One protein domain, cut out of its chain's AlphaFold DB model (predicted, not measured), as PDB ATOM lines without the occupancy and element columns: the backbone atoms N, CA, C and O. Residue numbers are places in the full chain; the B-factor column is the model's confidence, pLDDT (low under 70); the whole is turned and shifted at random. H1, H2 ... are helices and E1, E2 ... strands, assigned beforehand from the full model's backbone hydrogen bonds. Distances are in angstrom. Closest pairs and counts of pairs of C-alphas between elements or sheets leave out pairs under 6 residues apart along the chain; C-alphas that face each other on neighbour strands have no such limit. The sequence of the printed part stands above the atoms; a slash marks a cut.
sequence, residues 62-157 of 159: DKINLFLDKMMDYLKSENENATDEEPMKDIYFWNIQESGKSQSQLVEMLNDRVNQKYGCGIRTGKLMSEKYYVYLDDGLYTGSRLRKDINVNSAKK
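This is residues 62 to 157 of the 159 residues of an uncharacterized protein of Clostridiaceae bacterium TF01-6 (UniProt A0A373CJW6). A short parallel ribbon of two strands, E1 and E2, sits near the middle, with the long helix H2 passing along its E1 side. H1 crosses H2 steeply, and H3 is set off at the far end, touching no helix. The printed part has 96 residues with three named helices and two named strands, in the order H1 E1 H2 E2 H3, and is mostly helix. It is compact, with a radius of gyration of the C-alphas of 13.7 A and spans of 38 by 33 by 19 A.

Find C-alpha 91 at (52.684, -46.516, 12.259), where E1 begins; it runs to residue 94, and E2 covers residues 132 to 135. H2, residues 102 to 118, is 24.1 A long. H1, residues 62 to 78, starts at C-alpha 62, (43.982, -29.849, 27.509), and is 24.4 A long. H3, residues 144 to 155, is 16.6 A long and ends at (35.263, -47.298, -4.684).

E1 and E2 are parallel neighbours at 29 degrees; look for N 92 and O 132, 2.9 A apart, and N 134 and O 92, also 2.9 A, within hydrogen-bond range. Residues 92 to 93 of E1 also pair, parallel, with residues 123 to 124. E1, H2 and E2 form a strand-helix-strand unit, two parallel neighbour strands with a helix between, whose crossover is left-handed. The closest C-alphas of E1 and H2 are those of Phe 93 and Val 107, 7.2 A apart. H1, with residues 65 to 69 alone, only just touches H2, with 3 pairs of C-alphas within 8 A, closest at Leu 68 and Leu 110, 6.4 A; they run the same way at a steep tilt of 67 degrees, only just short of about perpendicular. H3 is apart from H1, H2 and E1. In H1, H2 and H3 every O i to N i+4 pair is within hydrogen-bond range.

The C-alphas farthest apart, those of Asp 84 and Ala 155, are 38.5 A apart. The printed part has no cut; the links H1 to E1 and H2 to E2 are long. The model's pLDDT is under 70 at residues 126 to 130, 140 to 147, 149 and 151 to 157.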
ATOM      1  N   ASP A  62      43.006 -29.236  26.596       89.38
ATOM      2  CA  ASP A  62      43.982 -29.849  27.509       89.38
ATOM      3  C   ASP A  62      43.701 -31.327  27.806       89.38
ATOM      4  O   ASP A  62      44.633 -32.125  27.904       89.38
ATOM      5  N   LYS A  63      42.425 -31.732  27.895       90.31
ATOM      6  CA  LYS A  63      42.074 -33.155  28.035       90.31
ATOM      7  C   LYS A  63      42.392 -33.927  26.754       90.31
ATOM      8  O   LYS A  63      42.879 -35.051  26.847       90.31
ATOM      9  N   ILE A  64      42.152 -33.329  25.583       91.56
ATOM     10  CA  ILE A  64      42.522 -33.924  24.288       91.56
ATOM     11  C   ILE A  64      44.042 -34.079  24.207       91.56
ATOM     12  O   ILE A  64      44.528 -35.159  23.893       91.56
ATOM     13  N   ASN A  65      44.798 -33.044  24.572       92.19
ATOM     14  CA  ASN A  65      46.258 -33.076  24.621       92.19
ATOM     15  C   ASN A  65      46.775 -34.215  25.511       92.19
ATOM     16  O   ASN A  65      47.591 -35.013  25.061       92.19
ATOM     17  N   LEU A  66      46.241 -34.350  26.729       93.94
ATOM     18  CA  LEU A  66      46.612 -35.435  27.639       93.94
ATOM     19  C   LEU A  66      46.277 -36.821  27.065       93.94
ATOM     20  O   LEU A  66      47.025 -37.776  27.270       93.94
ATOM     21  N   PHE A  67      45.143 -36.949  26.372       93.31
ATOM     22  CA  PHE A  67      44.780 -38.186  25.688       93.31
ATOM     23  C   PHE A  67      45.776 -38.523  24.569       93.31
ATOM     24  O   PHE A  67      46.248 -39.656  24.510       93.31
ATOM     25  N   LEU A  68      46.135 -37.547  23.730       94.94
ATOM     26  CA  LEU A  68      47.121 -37.730  22.662       94.94
ATOM     27  C   LEU A  68      48.492 -38.112  23.227       94.94
ATOM     28  O   LEU A  68      49.127 -39.012  22.688       94.94
ATOM     29  N   ASP A  69      48.910 -37.503  24.338       94.62
ATOM     30  CA  ASP A  69      50.177 -37.823  25.000       94.62
ATOM     31  C   ASP A  69      50.207 -39.283  25.483       94.62
ATOM     32  O   ASP A  69      51.141 -40.023  25.174       94.62
ATOM     33  N   LYS A  70      49.133 -39.746  26.139       94.62
ATOM     34  CA  LYS A  70      48.996 -41.153  26.558       94.62
ATOM     35  C   LYS A  70      48.946 -42.119  25.377       94.62
ATOM     36  O   LYS A  70      49.497 -43.213  25.452       94.62
ATOM     37  N   MET A  71      48.267 -41.731  24.301       93.00
ATOM     38  CA  MET A  71      48.157 -42.539  23.091       93.00
ATOM     39  C   MET A  71      49.515 -42.662  22.387       93.00
ATOM     40  O   MET A  71      49.876 -43.764  21.986       93.00
ATOM     41  N   MET A  72      50.307 -41.585  22.317       92.88
ATOM     42  CA  MET A  72      51.688 -41.639  21.821       92.88
ATOM     43  C   MET A  72      52.550 -42.592  22.648       92.88
ATOM     44  O   MET A  72      53.266 -43.410  22.077       92.88
ATOM     45  N   ASP A  73      52.481 -42.501  23.978       92.62
ATOM     46  CA  ASP A  73      53.273 -43.365  24.858       92.62
ATOM     47  C   ASP A  73      52.880 -44.846  24.682       92.62
ATOM     48  O   ASP A  73      53.757 -45.705  24.592       92.62
ATOM     49  N   TYR A  74      51.581 -45.136  24.536       93.00
ATOM     50  CA  TYR A  74      51.074 -46.477  24.224       93.00
ATOM     51  C   TYR A  74      51.544 -46.978  22.851       93.00
ATOM     52  O   TYR A  74      52.081 -48.075  22.733       93.00
ATOM     53  N   LEU A  75      51.396 -46.177  21.794       91.50
ATOM     54  CA  LEU A  75      51.842 -46.577  20.460       91.50
ATOM     55  C   LEU A  75      53.355 -46.804  20.405       91.50
ATOM     56  O   LEU A  75      53.795 -47.749  19.755       91.50
ATOM     57  N   LYS A  76      54.148 -45.989  21.117       91.06
ATOM     58  CA  LYS A  76      55.594 -46.205  21.247       91.06
ATOM     59  C   LYS A  76      55.891 -47.549  21.918       91.06
ATOM     60  O   LYS A  76      56.803 -48.235  21.471       91.06
ATOM     61  N   SER A  77      55.152 -47.932  22.964       91.25
ATOM     62  CA  SER A  77      55.397 -49.201  23.667       91.25
ATOM     63  C   SER A  77      55.005 -50.435  22.856       91.25
ATOM     64  O   SER A  77      55.662 -51.463  22.976       91.25
ATOM     65  N   GLU A  78      53.963 -50.340  22.027       89.88
ATOM     66  CA  GLU A  78      53.509 -51.445  21.167       89.88
ATOM     67  C   GLU A  78      54.313 -51.567  19.861       89.88
ATOM     68  O   GLU A  78      54.262 -52.590  19.172       89.88
ATOM     69  N   ASN A  79      55.048 -50.520  19.488       88.94
ATOM     70  CA  ASN A  79      55.801 -50.480  18.250       88.94
ATOM     71  C   ASN A  79      57.208 -51.060  18.425       88.94
ATOM     72  O   ASN A  79      58.145 -50.369  18.812       88.94
ATOM     73  N   GLU A  80      57.371 -52.323  18.038       88.12
ATOM     74  CA  GLU A  80      58.660 -53.033  18.061       88.12
ATOM     75  C   GLU A  80      59.784 -52.331  17.273       88.12
ATOM     76  O   GLU A  80      60.960 -52.550  17.554       88.12
ATOM     77  N   ASN A  81      59.434 -51.491  16.290       87.88
ATOM     78  CA  ASN A  81      60.393 -50.761  15.460       87.88
ATOM     79  C   ASN A  81      60.651 -49.328  15.955       87.88
ATOM     80  O   ASN A  81      61.399 -48.595  15.302       87.88
ATOM     81  N   ALA A  82      60.031 -48.911  17.064       88.94
ATOM     82  CA  ALA A  82      60.222 -47.586  17.627       88.94
ATOM     83  C   ALA A  82      61.682 -47.374  18.043       88.94
ATOM     84  O   ALA A  82      62.292 -48.204  18.716       88.94
ATOM     85  N   THR A  83      62.220 -46.213  17.689       88.81
ATOM     86  CA  THR A  83      63.476 -45.703  18.246       88.81
ATOM     87  C   THR A  83      63.194 -44.433  19.040       88.81
ATOM     88  O   THR A  83      62.084 -43.897  19.007       88.81
ATOM     89  N   ASP A  84      64.182 -43.933  19.781       86.19
ATOM     90  CA  ASP A  84      64.024 -42.652  20.476       86.19
ATOM     91  C   ASP A  84      63.918 -41.462  19.509       86.19
ATOM     92  O   ASP A  84      63.252 -40.482  19.833       86.19
ATOM     93  N   GLU A  85      64.504 -41.584  18.314       87.56
ATOM     94  CA  GLU A  85      64.442 -40.582  17.241       87.56
ATOM     95  C   GLU A  85      63.153 -40.688  16.404       87.56
ATOM     96  O   GLU A  85      62.601 -39.675  15.984       87.56
ATOM     97  N   GLU A  86      62.639 -41.905  16.182       89.56
ATOM     98  CA  GLU A  86      61.423 -42.170  15.401       89.56
ATOM     99  C   GLU A  86      60.462 -43.112  16.154       89.56
ATOM    100  O   GLU A  86      60.270 -44.274  15.772       89.56
ATOM    101  N   PRO A  87      59.792 -42.645  17.221       89.75
ATOM    102  CA  PRO A  87      58.917 -43.501  18.026       89.75
ATOM    103  C   PRO A  87      57.660 -43.968  17.271       89.75
ATOM    104  O   PRO A  87      57.062 -44.984  17.619       89.75
ATOM    105  N   MET A  88      57.278 -43.250  16.210       91.81
ATOM    106  CA  MET A  88      56.105 -43.545  15.377       91.81
ATOM    107  C   MET A  88      56.450 -44.306  14.089       91.81
ATOM    108  O   MET A  88      55.644 -44.357  13.157       91.81
ATOM    109  N   LYS A  89      57.657 -44.878  13.996       89.25
ATOM    110  CA  LYS A  89      58.102 -45.614  12.808       89.25
ATOM    111  C   LYS A  89      57.130 -46.744  12.461       89.25
ATOM    112  O   LYS A  89      56.716 -47.497  13.326       89.25
ATOM    113  N   ASP A  90      56.772 -46.867  11.189       88.12
ATOM    114  CA  ASP A  90      55.878 -47.916  10.659       88.12
ATOM    115  C   ASP A  90      54.440 -47.907  11.208       88.12
ATOM    116  O   ASP A  90      53.658 -48.818  10.918       88.12
ATOM    117  N   ILE A  91      54.067 -46.838  11.920       90.56
ATOM    118  CA  ILE A  91      52.684 -46.516  12.259       90.56
ATOM    119  C   ILE A  91      52.149 -45.521  11.234       90.56
ATOM    120  O   ILE A  91      52.780 -44.509  10.918       90.56
ATOM    121  N   TYR A  92      50.954 -45.809  10.733       91.06
ATOM    122  CA  TYR A  92      50.274 -44.991   9.749       91.06
ATOM    123  C   TYR A  92      48.955 -44.447  10.292       91.06
ATOM    124  O   TYR A  92      48.054 -45.208  10.648       91.06
ATOM    125  N   PHE A  93      48.813 -43.124  10.318       91.44
ATOM    126  CA  PHE A  93      47.610 -42.459  10.810       91.44
ATOM    127  C   PHE A  93      46.685 -42.127   9.641       91.44
ATOM    128  O   PHE A  93      47.032 -41.359   8.737       91.44
ATOM    129  N   TRP A  94      45.492 -42.719   9.631       88.62
ATOM    130  CA  TRP A  94      44.504 -42.432   8.599       88.62
ATOM    131  C   TRP A  94      43.956 -41.014   8.738       88.62
ATOM    132  O   TRP A  94      43.475 -40.614   9.794       88.62
ATOM    133  N   ASN A  95      43.987 -40.297   7.617       87.25
ATOM    134  CA  ASN A  95      43.349 -39.002   7.426       87.25
ATOM    135  C   ASN A  95      42.534 -39.056   6.123       87.25
ATOM    136  O   ASN A  95      42.987 -38.633   5.061       87.25
ATOM    137  N   ILE A  96      41.385 -39.723   6.195       84.31
ATOM    138  CA  ILE A  96      40.522 -40.101   5.070       84.31
ATOM    139  C   ILE A  96      39.109 -39.505   5.156       84.31
ATOM    140  O   ILE A  96      38.292 -39.764   4.274       84.31
ATOM    141  N   GLN A  97      38.810 -38.747   6.213       82.06
ATOM    142  CA  GLN A  97      37.513 -38.126   6.453       82.06
ATOM    143  C   GLN A  97      37.182 -37.139   5.322       82.06
ATOM    144  O   GLN A  97      37.839 -36.115   5.161       82.06
ATOM    145  N   GLU A  98      36.142 -37.430   4.534       79.25
ATOM    146  CA  GLU A  98      35.775 -36.583   3.384       79.25
ATOM    147  C   GLU A  98      34.929 -35.361   3.772       79.25
ATOM    148  O   GLU A  98      34.859 -34.369   3.048       79.25
ATOM    149  N   SER A  99      34.245 -35.431   4.911       77.69
ATOM    150  CA  SER A  99      33.385 -34.367   5.428       77.69
ATOM    151  C   SER A  99      33.531 -34.300   6.944       77.69
ATOM    152  O   SER A  99      33.737 -35.326   7.586       77.69
ATOM    153  N   GLY A 100      33.384 -33.114   7.534       80.56
ATOM    154  CA  GLY A 100      33.801 -32.876   8.919       80.56
ATOM    155  C   GLY A 100      35.292 -32.549   9.005       80.56
ATOM    156  O   GLY A 100      35.955 -32.411   7.981       80.56
ATOM    157  N   LYS A 101      35.787 -32.333  10.227       85.12
ATOM    158  CA  LYS A 101      37.195 -31.983  10.481       85.12
ATOM    159  C   LYS A 101      37.797 -32.682  11.703       85.12
ATOM    160  O   LYS A 101      38.974 -32.475  11.967       85.12
ATOM    161  N   SER A 102      37.020 -33.483  12.436       87.75
ATOM    162  CA  SER A 102      37.431 -34.093  13.708       87.75
ATOM    163  C   SER A 102      38.695 -34.935  13.557       87.75
ATOM    164  O   SER A 102      39.665 -34.716  14.278       87.75
ATOM    165  N   GLN A 103      38.726 -35.834  12.571       89.19
ATOM    166  CA  GLN A 103      39.888 -36.679  12.318       89.19
ATOM    167  C   GLN A 103      41.090 -35.835  11.906       89.19
ATOM    168  O   GLN A 103      42.153 -35.956  12.506       89.19
ATOM    169  N   SER A 104      40.935 -34.978  10.894       90.38
ATOM    170  CA  SER A 104      42.058 -34.191  10.381       90.38
ATOM    171  C   SER A 104      42.649 -33.280  11.459       90.38
ATOM    172  O   SER A 104      43.867 -33.193  11.560       90.38
ATOM    173  N   GLN A 105      41.809 -32.679  12.310       91.31
ATOM    174  CA  GLN A 105      42.251 -31.859  13.440       91.31
ATOM    175  C   GLN A 105      42.984 -32.683  14.500       91.31
ATOM    176  O   GLN A 105      44.041 -32.267  14.961       91.31
ATOM    177  N   LEU A 106      42.470 -33.855  14.879       93.31
ATOM    178  CA  LEU A 106      43.139 -34.714  15.860       93.31
ATOM    179  C   LEU A 106      44.480 -35.255  15.337       93.31
ATOM    180  O   LEU A 106      45.445 -35.337  16.095       93.31
ATOM    181  N   VAL A 107      44.558 -35.589  14.045       94.00
ATOM    182  CA  VAL A 107      45.797 -36.021  13.378       94.00
ATOM    183  C   VAL A 107      46.810 -34.874  13.298       94.00
ATOM    184  O   VAL A 107      47.990 -35.092  13.557       94.00
ATOM    185  N   GLU A 108      46.371 -33.653  12.992       94.31
ATOM    186  CA  GLU A 108      47.225 -32.457  12.986       94.31
ATOM    187  C   GLU A 108      47.758 -32.143  14.392       94.31
ATOM    188  O   GLU A 108      48.968 -32.033  14.581       94.31
ATOM    189  N   MET A 109      46.882 -32.140  15.405       94.62
ATOM    190  CA  MET A 109      47.275 -31.961  16.809       94.62
ATOM    191  C   MET A 109      48.293 -33.012  17.266       94.62
ATOM    192  O   MET A 109      49.211 -32.702  18.025       94.62
ATOM    193  N   LEU A 110      48.140 -34.259  16.816       95.38
ATOM    194  CA  LEU A 110      49.101 -35.320  17.090       95.38
ATOM    195  C   LEU A 110      50.442 -35.071  16.391       95.38
ATOM    196  O   LEU A 110      51.488 -35.225  17.018       95.38
ATOM    197  N   ASN A 111      50.424 -34.689  15.113       95.38
ATOM    198  CA  ASN A 111      51.639 -34.398  14.354       95.38
ATOM    199  C   ASN A 111      52.462 -33.290  15.021       95.38
ATOM    200  O   ASN A 111      53.667 -33.453  15.213       95.38
ATOM    201  N   ASP A 112      51.806 -32.204  15.433       95.31
ATOM    202  CA  ASP A 112      52.455 -31.088  16.124       95.31
ATOM    203  C   ASP A 112      53.107 -31.540  17.431       95.31
ATOM    204  O   ASP A 112      54.221 -31.131  17.755       95.31
ATOM    205  N   ARG A 113      52.447 -32.437  18.168       93.69
ATOM    206  CA  ARG A 113      52.971 -33.001  19.418       93.69
ATOM    207  C   ARG A 113      54.183 -33.890  19.215       93.69
ATOM    208  O   ARG A 113      55.167 -33.747  19.941       93.69
ATOM    209  N   VAL A 114      54.131 -34.780  18.228       94.31
ATOM    210  CA  VAL A 114      55.268 -35.638  17.872       94.31
ATOM    211  C   VAL A 114      56.454 -34.775  17.437       94.31
ATOM    212  O   VAL A 114      57.569 -35.000  17.906       94.31
ATOM    213  N   ASN A 115      56.207 -33.731  16.643       94.69
ATOM    214  CA  ASN A 115      57.244 -32.800  16.214       94.69
ATOM    215  C   ASN A 115      57.865 -32.044  17.397       94.69
ATOM    216  O   ASN A 115      59.085 -32.023  17.534       94.69
ATOM    217  N   GLN A 116      57.044 -31.510  18.303       93.81
ATOM    218  CA  GLN A 116      57.523 -30.804  19.494       93.81
ATOM    219  C   GLN A 116      58.348 -31.699  20.431       93.81
ATOM    220  O   GLN A 116      59.314 -31.224  21.026       93.81
ATOM    221  N   LYS A 117      57.975 -32.977  20.585       92.19
ATOM    222  CA  LYS A 117      58.620 -33.903  21.532       92.19
ATOM    223  C   LYS A 117      59.853 -34.604  20.949       92.19
ATOM    224  O   LYS A 117      60.792 -34.860  21.696       92.19
ATOM    225  N   TYR A 118      59.853 -34.911  19.651       91.81
ATOM    226  CA  TYR A 118      60.864 -35.776  19.021       91.81
ATOM    227  C   TYR A 118      61.552 -35.161  17.793       91.81
ATOM    228  O   TYR A 118      62.524 -35.718  17.298       91.81
ATOM    229  N   GLY A 119      61.073 -34.026  17.277       93.38
ATOM    230  CA  GLY A 119      61.624 -33.392  16.072       93.38
ATOM    231  C   GLY A 119      61.267 -34.098  14.757       93.38
ATOM    232  O   GLY A 119      61.759 -33.700  13.703       93.38
ATOM    233  N   CYS A 120      60.404 -35.119  14.793       91.25
ATOM    234  CA  CYS A 120      59.937 -35.862  13.622       91.25
ATOM    235  C   CYS A 120      58.427 -35.671  13.386       91.25
ATOM    236  O   CYS A 120      57.705 -35.169  14.243       91.25
ATOM    237  N   GLY A 121      57.932 -36.060  12.211       91.50
ATOM    238  CA  GLY A 121      56.498 -36.046  11.893       91.50
ATOM    239  C   GLY A 121      55.846 -37.423  12.016       91.50
ATOM    240  O   GLY A 121      56.527 -38.436  12.190       91.50
ATOM    241  N   ILE A 122      54.522 -37.465  11.862       92.81
ATOM    242  CA  ILE A 122      53.773 -38.716  11.677       92.81
ATOM    243  C   ILE A 122      53.518 -38.998  10.191       92.81
ATOM    244  O   ILE A 122      53.500 -38.092   9.356       92.81
ATOM    245  N   ARG A 123      53.281 -40.267   9.846       90.62
ATOM    246  CA  ARG A 123      52.925 -40.679   8.478       90.62
ATOM    247  C   ARG A 123      51.404 -40.651   8.296       90.62
ATOM    248  O   ARG A 123      50.678 -41.234   9.098       90.62
ATOM    249  N   THR A 124      50.935 -39.985   7.238       88.44
ATOM    250  CA  THR A 124      49.512 -39.857   6.865       88.44
ATOM    251  C   THR A 124      49.330 -40.000   5.343       88.44
ATOM    252  O   THR A 124      50.293 -39.818   4.596       88.44
ATOM    253  N   GLY A 125      48.115 -40.323   4.866       72.12
ATOM    254  CA  GLY A 125      47.792 -40.431   3.425       72.12
ATOM    255  C   GLY A 125      47.101 -41.743   2.987       72.12
ATOM    256  O   GLY A 125      46.280 -42.292   3.721       72.12
ATOM    257  N   LYS A 126      47.389 -42.238   1.766       58.28
ATOM    258  CA  LYS A 126      46.839 -43.505   1.224       58.28
ATOM    259  C   LYS A 126      47.639 -44.731   1.693       58.28
ATOM    260  O   LYS A 126      48.861 -44.675   1.711       58.28
ATOM    261  N   LEU A 127      46.926 -45.838   1.971       59.25
ATOM    262  CA  LEU A 127      47.482 -47.149   2.364       59.25
ATOM    263  C   LEU A 127      48.770 -47.488   1.603       59.25
ATOM    264  O   LEU A 127      48.723 -47.600   0.372       59.25
ATOM    265  N   MET A 128      49.852 -47.760   2.330       58.84
ATOM    266  CA  MET A 128      50.966 -48.539   1.802       58.84
ATOM    267  C   MET A 128      50.998 -49.916   2.480       58.84
ATOM    268  O   MET A 128      49.947 -50.490   2.742       58.84
ATOM    269  N   SER A 129      52.172 -50.514   2.669       65.06
ATOM    270  CA  SER A 129      52.336 -51.820   3.326       65.06
ATOM    271  C   SER A 129      52.854 -51.646   4.757       65.06
ATOM    272  O   SER A 129      53.854 -52.241   5.144       65.06
ATOM    273  N   GLU A 130      52.208 -50.775   5.536       68.12
ATOM    274  CA  GLU A 130      52.580 -50.538   6.933       68.12
ATOM    275  C   GLU A 130      52.068 -51.630   7.882       68.12
ATOM    276  O   GLU A 130      51.046 -52.275   7.637       68.12
ATOM    277  N   LYS A 131      52.790 -51.815   8.995       73.19
ATOM    278  CA  LYS A 131      52.485 -52.822  10.022       73.19
ATOM    279  C   LYS A 131      51.303 -52.407  10.903       73.19
ATOM    280  O   LYS A 131      50.497 -53.263  11.263       73.19
ATOM    281  N   TYR A 132      51.177 -51.114  11.221       85.50
ATOM    282  CA  TYR A 132      50.130 -50.599  12.106       85.50
ATOM    283  C   TYR A 132      49.362 -49.440  11.465       85.50
ATOM    284  O   TYR A 132      49.958 -48.471  10.996       85.50
ATOM    285  N   TYR A 133      48.030 -49.515  11.513       87.19
ATOM    286  CA  TYR A 133      47.129 -48.438  11.099       87.19
ATOM    287  C   TYR A 133      46.342 -47.912  12.292       87.19
ATOM    288  O   TYR A 133      45.742 -48.687  13.036       87.19
ATOM    289  N   VAL A 134      46.307 -46.590  12.438       89.81
ATOM    290  CA  VAL A 134      45.583 -45.899  13.506       89.81
ATOM    291  C   VAL A 134      44.544 -44.970  12.887       89.81
ATOM    292  O   VAL A 134      44.867 -44.099  12.082       89.81
ATOM    293  N   TYR A 135      43.282 -45.154  13.276       88.38
ATOM    294  CA  TYR A 135      42.188 -44.234  12.971       88.38
ATOM    295  C   TYR A 135      41.827 -43.470  14.244       88.38
ATOM    296  O   TYR A 135      41.492 -44.080  15.257       88.38
ATOM    297  N   LEU A 136      41.899 -42.142  14.177       89.12
ATOM    298  CA  LEU A 136      41.645 -41.249  15.301       89.12
ATOM    299  C   LEU A 136      40.463 -40.331  14.969       89.12
ATOM    300  O   LEU A 136      40.481 -39.650  13.950       89.12
ATOM    301  N   ASP A 137      39.430 -40.337  15.807       86.50
ATOM    302  CA  ASP A 137      38.194 -39.570  15.610       86.50
ATOM    303  C   ASP A 137      37.557 -39.254  16.970       86.50
ATOM    304  O   ASP A 137      37.922 -39.853  17.983       86.50
ATOM    305  N   ASP A 138      36.609 -38.319  16.998       81.19
ATOM    306  CA  ASP A 138      35.976 -37.839  18.234       81.19
ATOM    307  C   ASP A 138      34.923 -38.803  18.815       81.19
ATOM    308  O   ASP A 138      34.485 -38.631  19.950       81.19
ATOM    309  N   GLY A 139      34.523 -39.832  18.059       70.38
ATOM    310  CA  GLY A 139      33.583 -40.863  18.506       70.38
ATOM    311  C   GLY A 139      32.153 -40.364  18.753       70.38
ATOM    312  O   GLY A 139      31.311 -41.149  19.186       70.38
ATOM    313  N   LEU A 140      31.843 -39.098  18.441       66.06
ATOM    314  CA  LEU A 140      30.528 -38.477  18.675       66.06
ATOM    315  C   LEU A 140      29.470 -38.890  17.635       66.06
ATOM    316  O   LEU A 140      28.302 -38.514  17.733       66.06
ATOM    317  N   TYR A 141      29.855 -39.700  16.646       57.88
ATOM    318  CA  TYR A 141      28.959 -40.294  15.658       57.88
ATOM    319  C   TYR A 141      28.907 -41.818  15.784       57.88
ATOM    320  O   TYR A 141      29.816 -42.460  16.296       57.88
ATOM    321  N   THR A 142      27.844 -42.411  15.236       54.44
ATOM    322  CA  THR A 142      27.449 -43.833  15.325       54.44
ATOM    323  C   THR A 142      28.441 -44.867  14.753       54.44
ATOM    324  O   THR A 142      28.040 -45.975  14.403       54.44
ATOM    325  N   GLY A 143      29.712 -44.518  14.523       56.25
ATOM    326  CA  GLY A 143      30.695 -45.345  13.806       56.25
ATOM    327  C   GLY A 143      30.362 -45.559  12.320       56.25
ATOM    328  O   GLY A 143      31.170 -46.088  11.559       56.25
ATOM    329  N   SER A 144      29.186 -45.106  11.866       61.88
ATOM    330  CA  SER A 144      28.771 -45.145  10.461       61.88
ATOM    331  C   SER A 144      29.674 -44.301   9.564       61.88
ATOM    332  O   SER A 144      29.808 -44.607   8.380       61.88
ATOM    333  N   ARG A 145      30.321 -43.272  10.126       68.69
ATOM    334  CA  ARG A 145      31.255 -42.403   9.409       68.69
ATOM    335  C   ARG A 145      32.500 -43.153   8.950       68.69
ATOM    336  O   ARG A 145      32.738 -43.198   7.749       68.69
ATOM    337  N   LEU A 146      33.159 -43.881   9.855       66.69
ATOM    338  CA  LEU A 146      34.279 -44.768   9.525       66.69
ATOM    339  C   LEU A 146      33.927 -45.733   8.378       66.69
ATOM    340  O   LEU A 146      34.678 -45.863   7.416       66.69
ATOM    341  N   ARG A 147      32.751 -46.378   8.435       68.31
ATOM    342  CA  ARG A 147      32.305 -47.298   7.370       68.31
ATOM    343  C   ARG A 147      32.133 -46.597   6.020       68.31
ATOM    344  O   ARG A 147      32.496 -47.167   4.993       68.31
ATOM    345  N   LYS A 148      31.569 -45.387   6.004       71.06
ATOM    346  CA  LYS A 148      31.394 -44.597   4.776       71.06
ATOM    347  C   LYS A 148      32.741 -44.170   4.201       71.06
ATOM    348  O   LYS A 148      32.974 -44.403   3.017       71.06
ATOM    349  N   ASP A 149      33.630 -43.638   5.033       66.75
ATOM    350  CA  ASP A 149      34.940 -43.142   4.602       66.75
ATOM    351  C   ASP A 149      35.825 -44.282   4.057       66.75
ATOM    352  O   ASP A 149      36.492 -44.118   3.034       66.75
ATOM    353  N   ILE A 150      35.759 -45.486   4.646       70.88
ATOM    354  CA  ILE A 150      36.418 -46.688   4.099       70.88
ATOM    355  C   ILE A 150      35.823 -47.077   2.733       70.88
ATOM    356  O   ILE A 150      36.564 -47.327   1.777       70.88
ATOM    357  N   ASN A 151      34.493 -47.130   2.613       69.31
ATOM    358  CA  ASN A 151      33.820 -47.585   1.391       69.31
ATOM    359  C   ASN A 151      34.023 -46.631   0.205       69.31
ATOM    360  O   ASN A 151      34.265 -47.098  -0.908       69.31
ATOM    361  N   VAL A 152      33.975 -45.313   0.416       60.59
ATOM    362  CA  VAL A 152      34.226 -44.341  -0.662       60.59
ATOM    363  C   VAL A 152      35.667 -44.451  -1.170       60.59
ATOM    364  O   VAL A 152      35.905 -44.451  -2.379       60.59
ATOM    365  N   ASN A 153      36.634 -44.646  -0.269       55.16
ATOM    366  CA  ASN A 153      38.028 -44.866  -0.656       55.16
ATOM    367  C   ASN A 153      38.263 -46.225  -1.335       55.16
ATOM    368  O   ASN A 153      39.161 -46.344  -2.168       55.16
ATOM    369  N   SER A 154      37.436 -47.230  -1.037       55.06
ATOM    370  CA  SER A 154      37.437 -48.516  -1.747       55.06
ATOM    371  C   SER A 154      36.893 -48.371  -3.173       55.06
ATOM    372  O   SER A 154      37.448 -48.945  -4.104       55.06
ATOM    373  N   ALA A 155      35.853 -47.554  -3.369       42.66
ATOM    374  CA  ALA A 155      35.263 -47.298  -4.684       42.66
ATOM    375  C   ALA A 155      36.184 -46.469  -5.599       42.66
ATOM    376  O   ALA A 155      36.271 -46.739  -6.794       42.66
ATOM    377  N   LYS A 156      36.956 -45.524  -5.042       45.69
ATOM    378  CA  LYS A 156      37.983 -44.761  -5.781       45.69
ATOM    379  C   LYS A 156      39.208 -45.595  -6.206       45.69
ATOM    380  O   LYS A 156      40.082 -45.054  -6.873       45.69
ATOM    381  N   LYS A 157      39.300 -46.881  -5.827       43.09
ATOM    382  CA  LYS A 157      40.343 -47.824  -6.288       43.09
ATOM    383  C   LYS A 157      39.957 -48.609  -7.555       43.09
ATOM    384  O   LYS A 157      40.782 -49.375  -8.038       43.09
TER     385      LYS A 157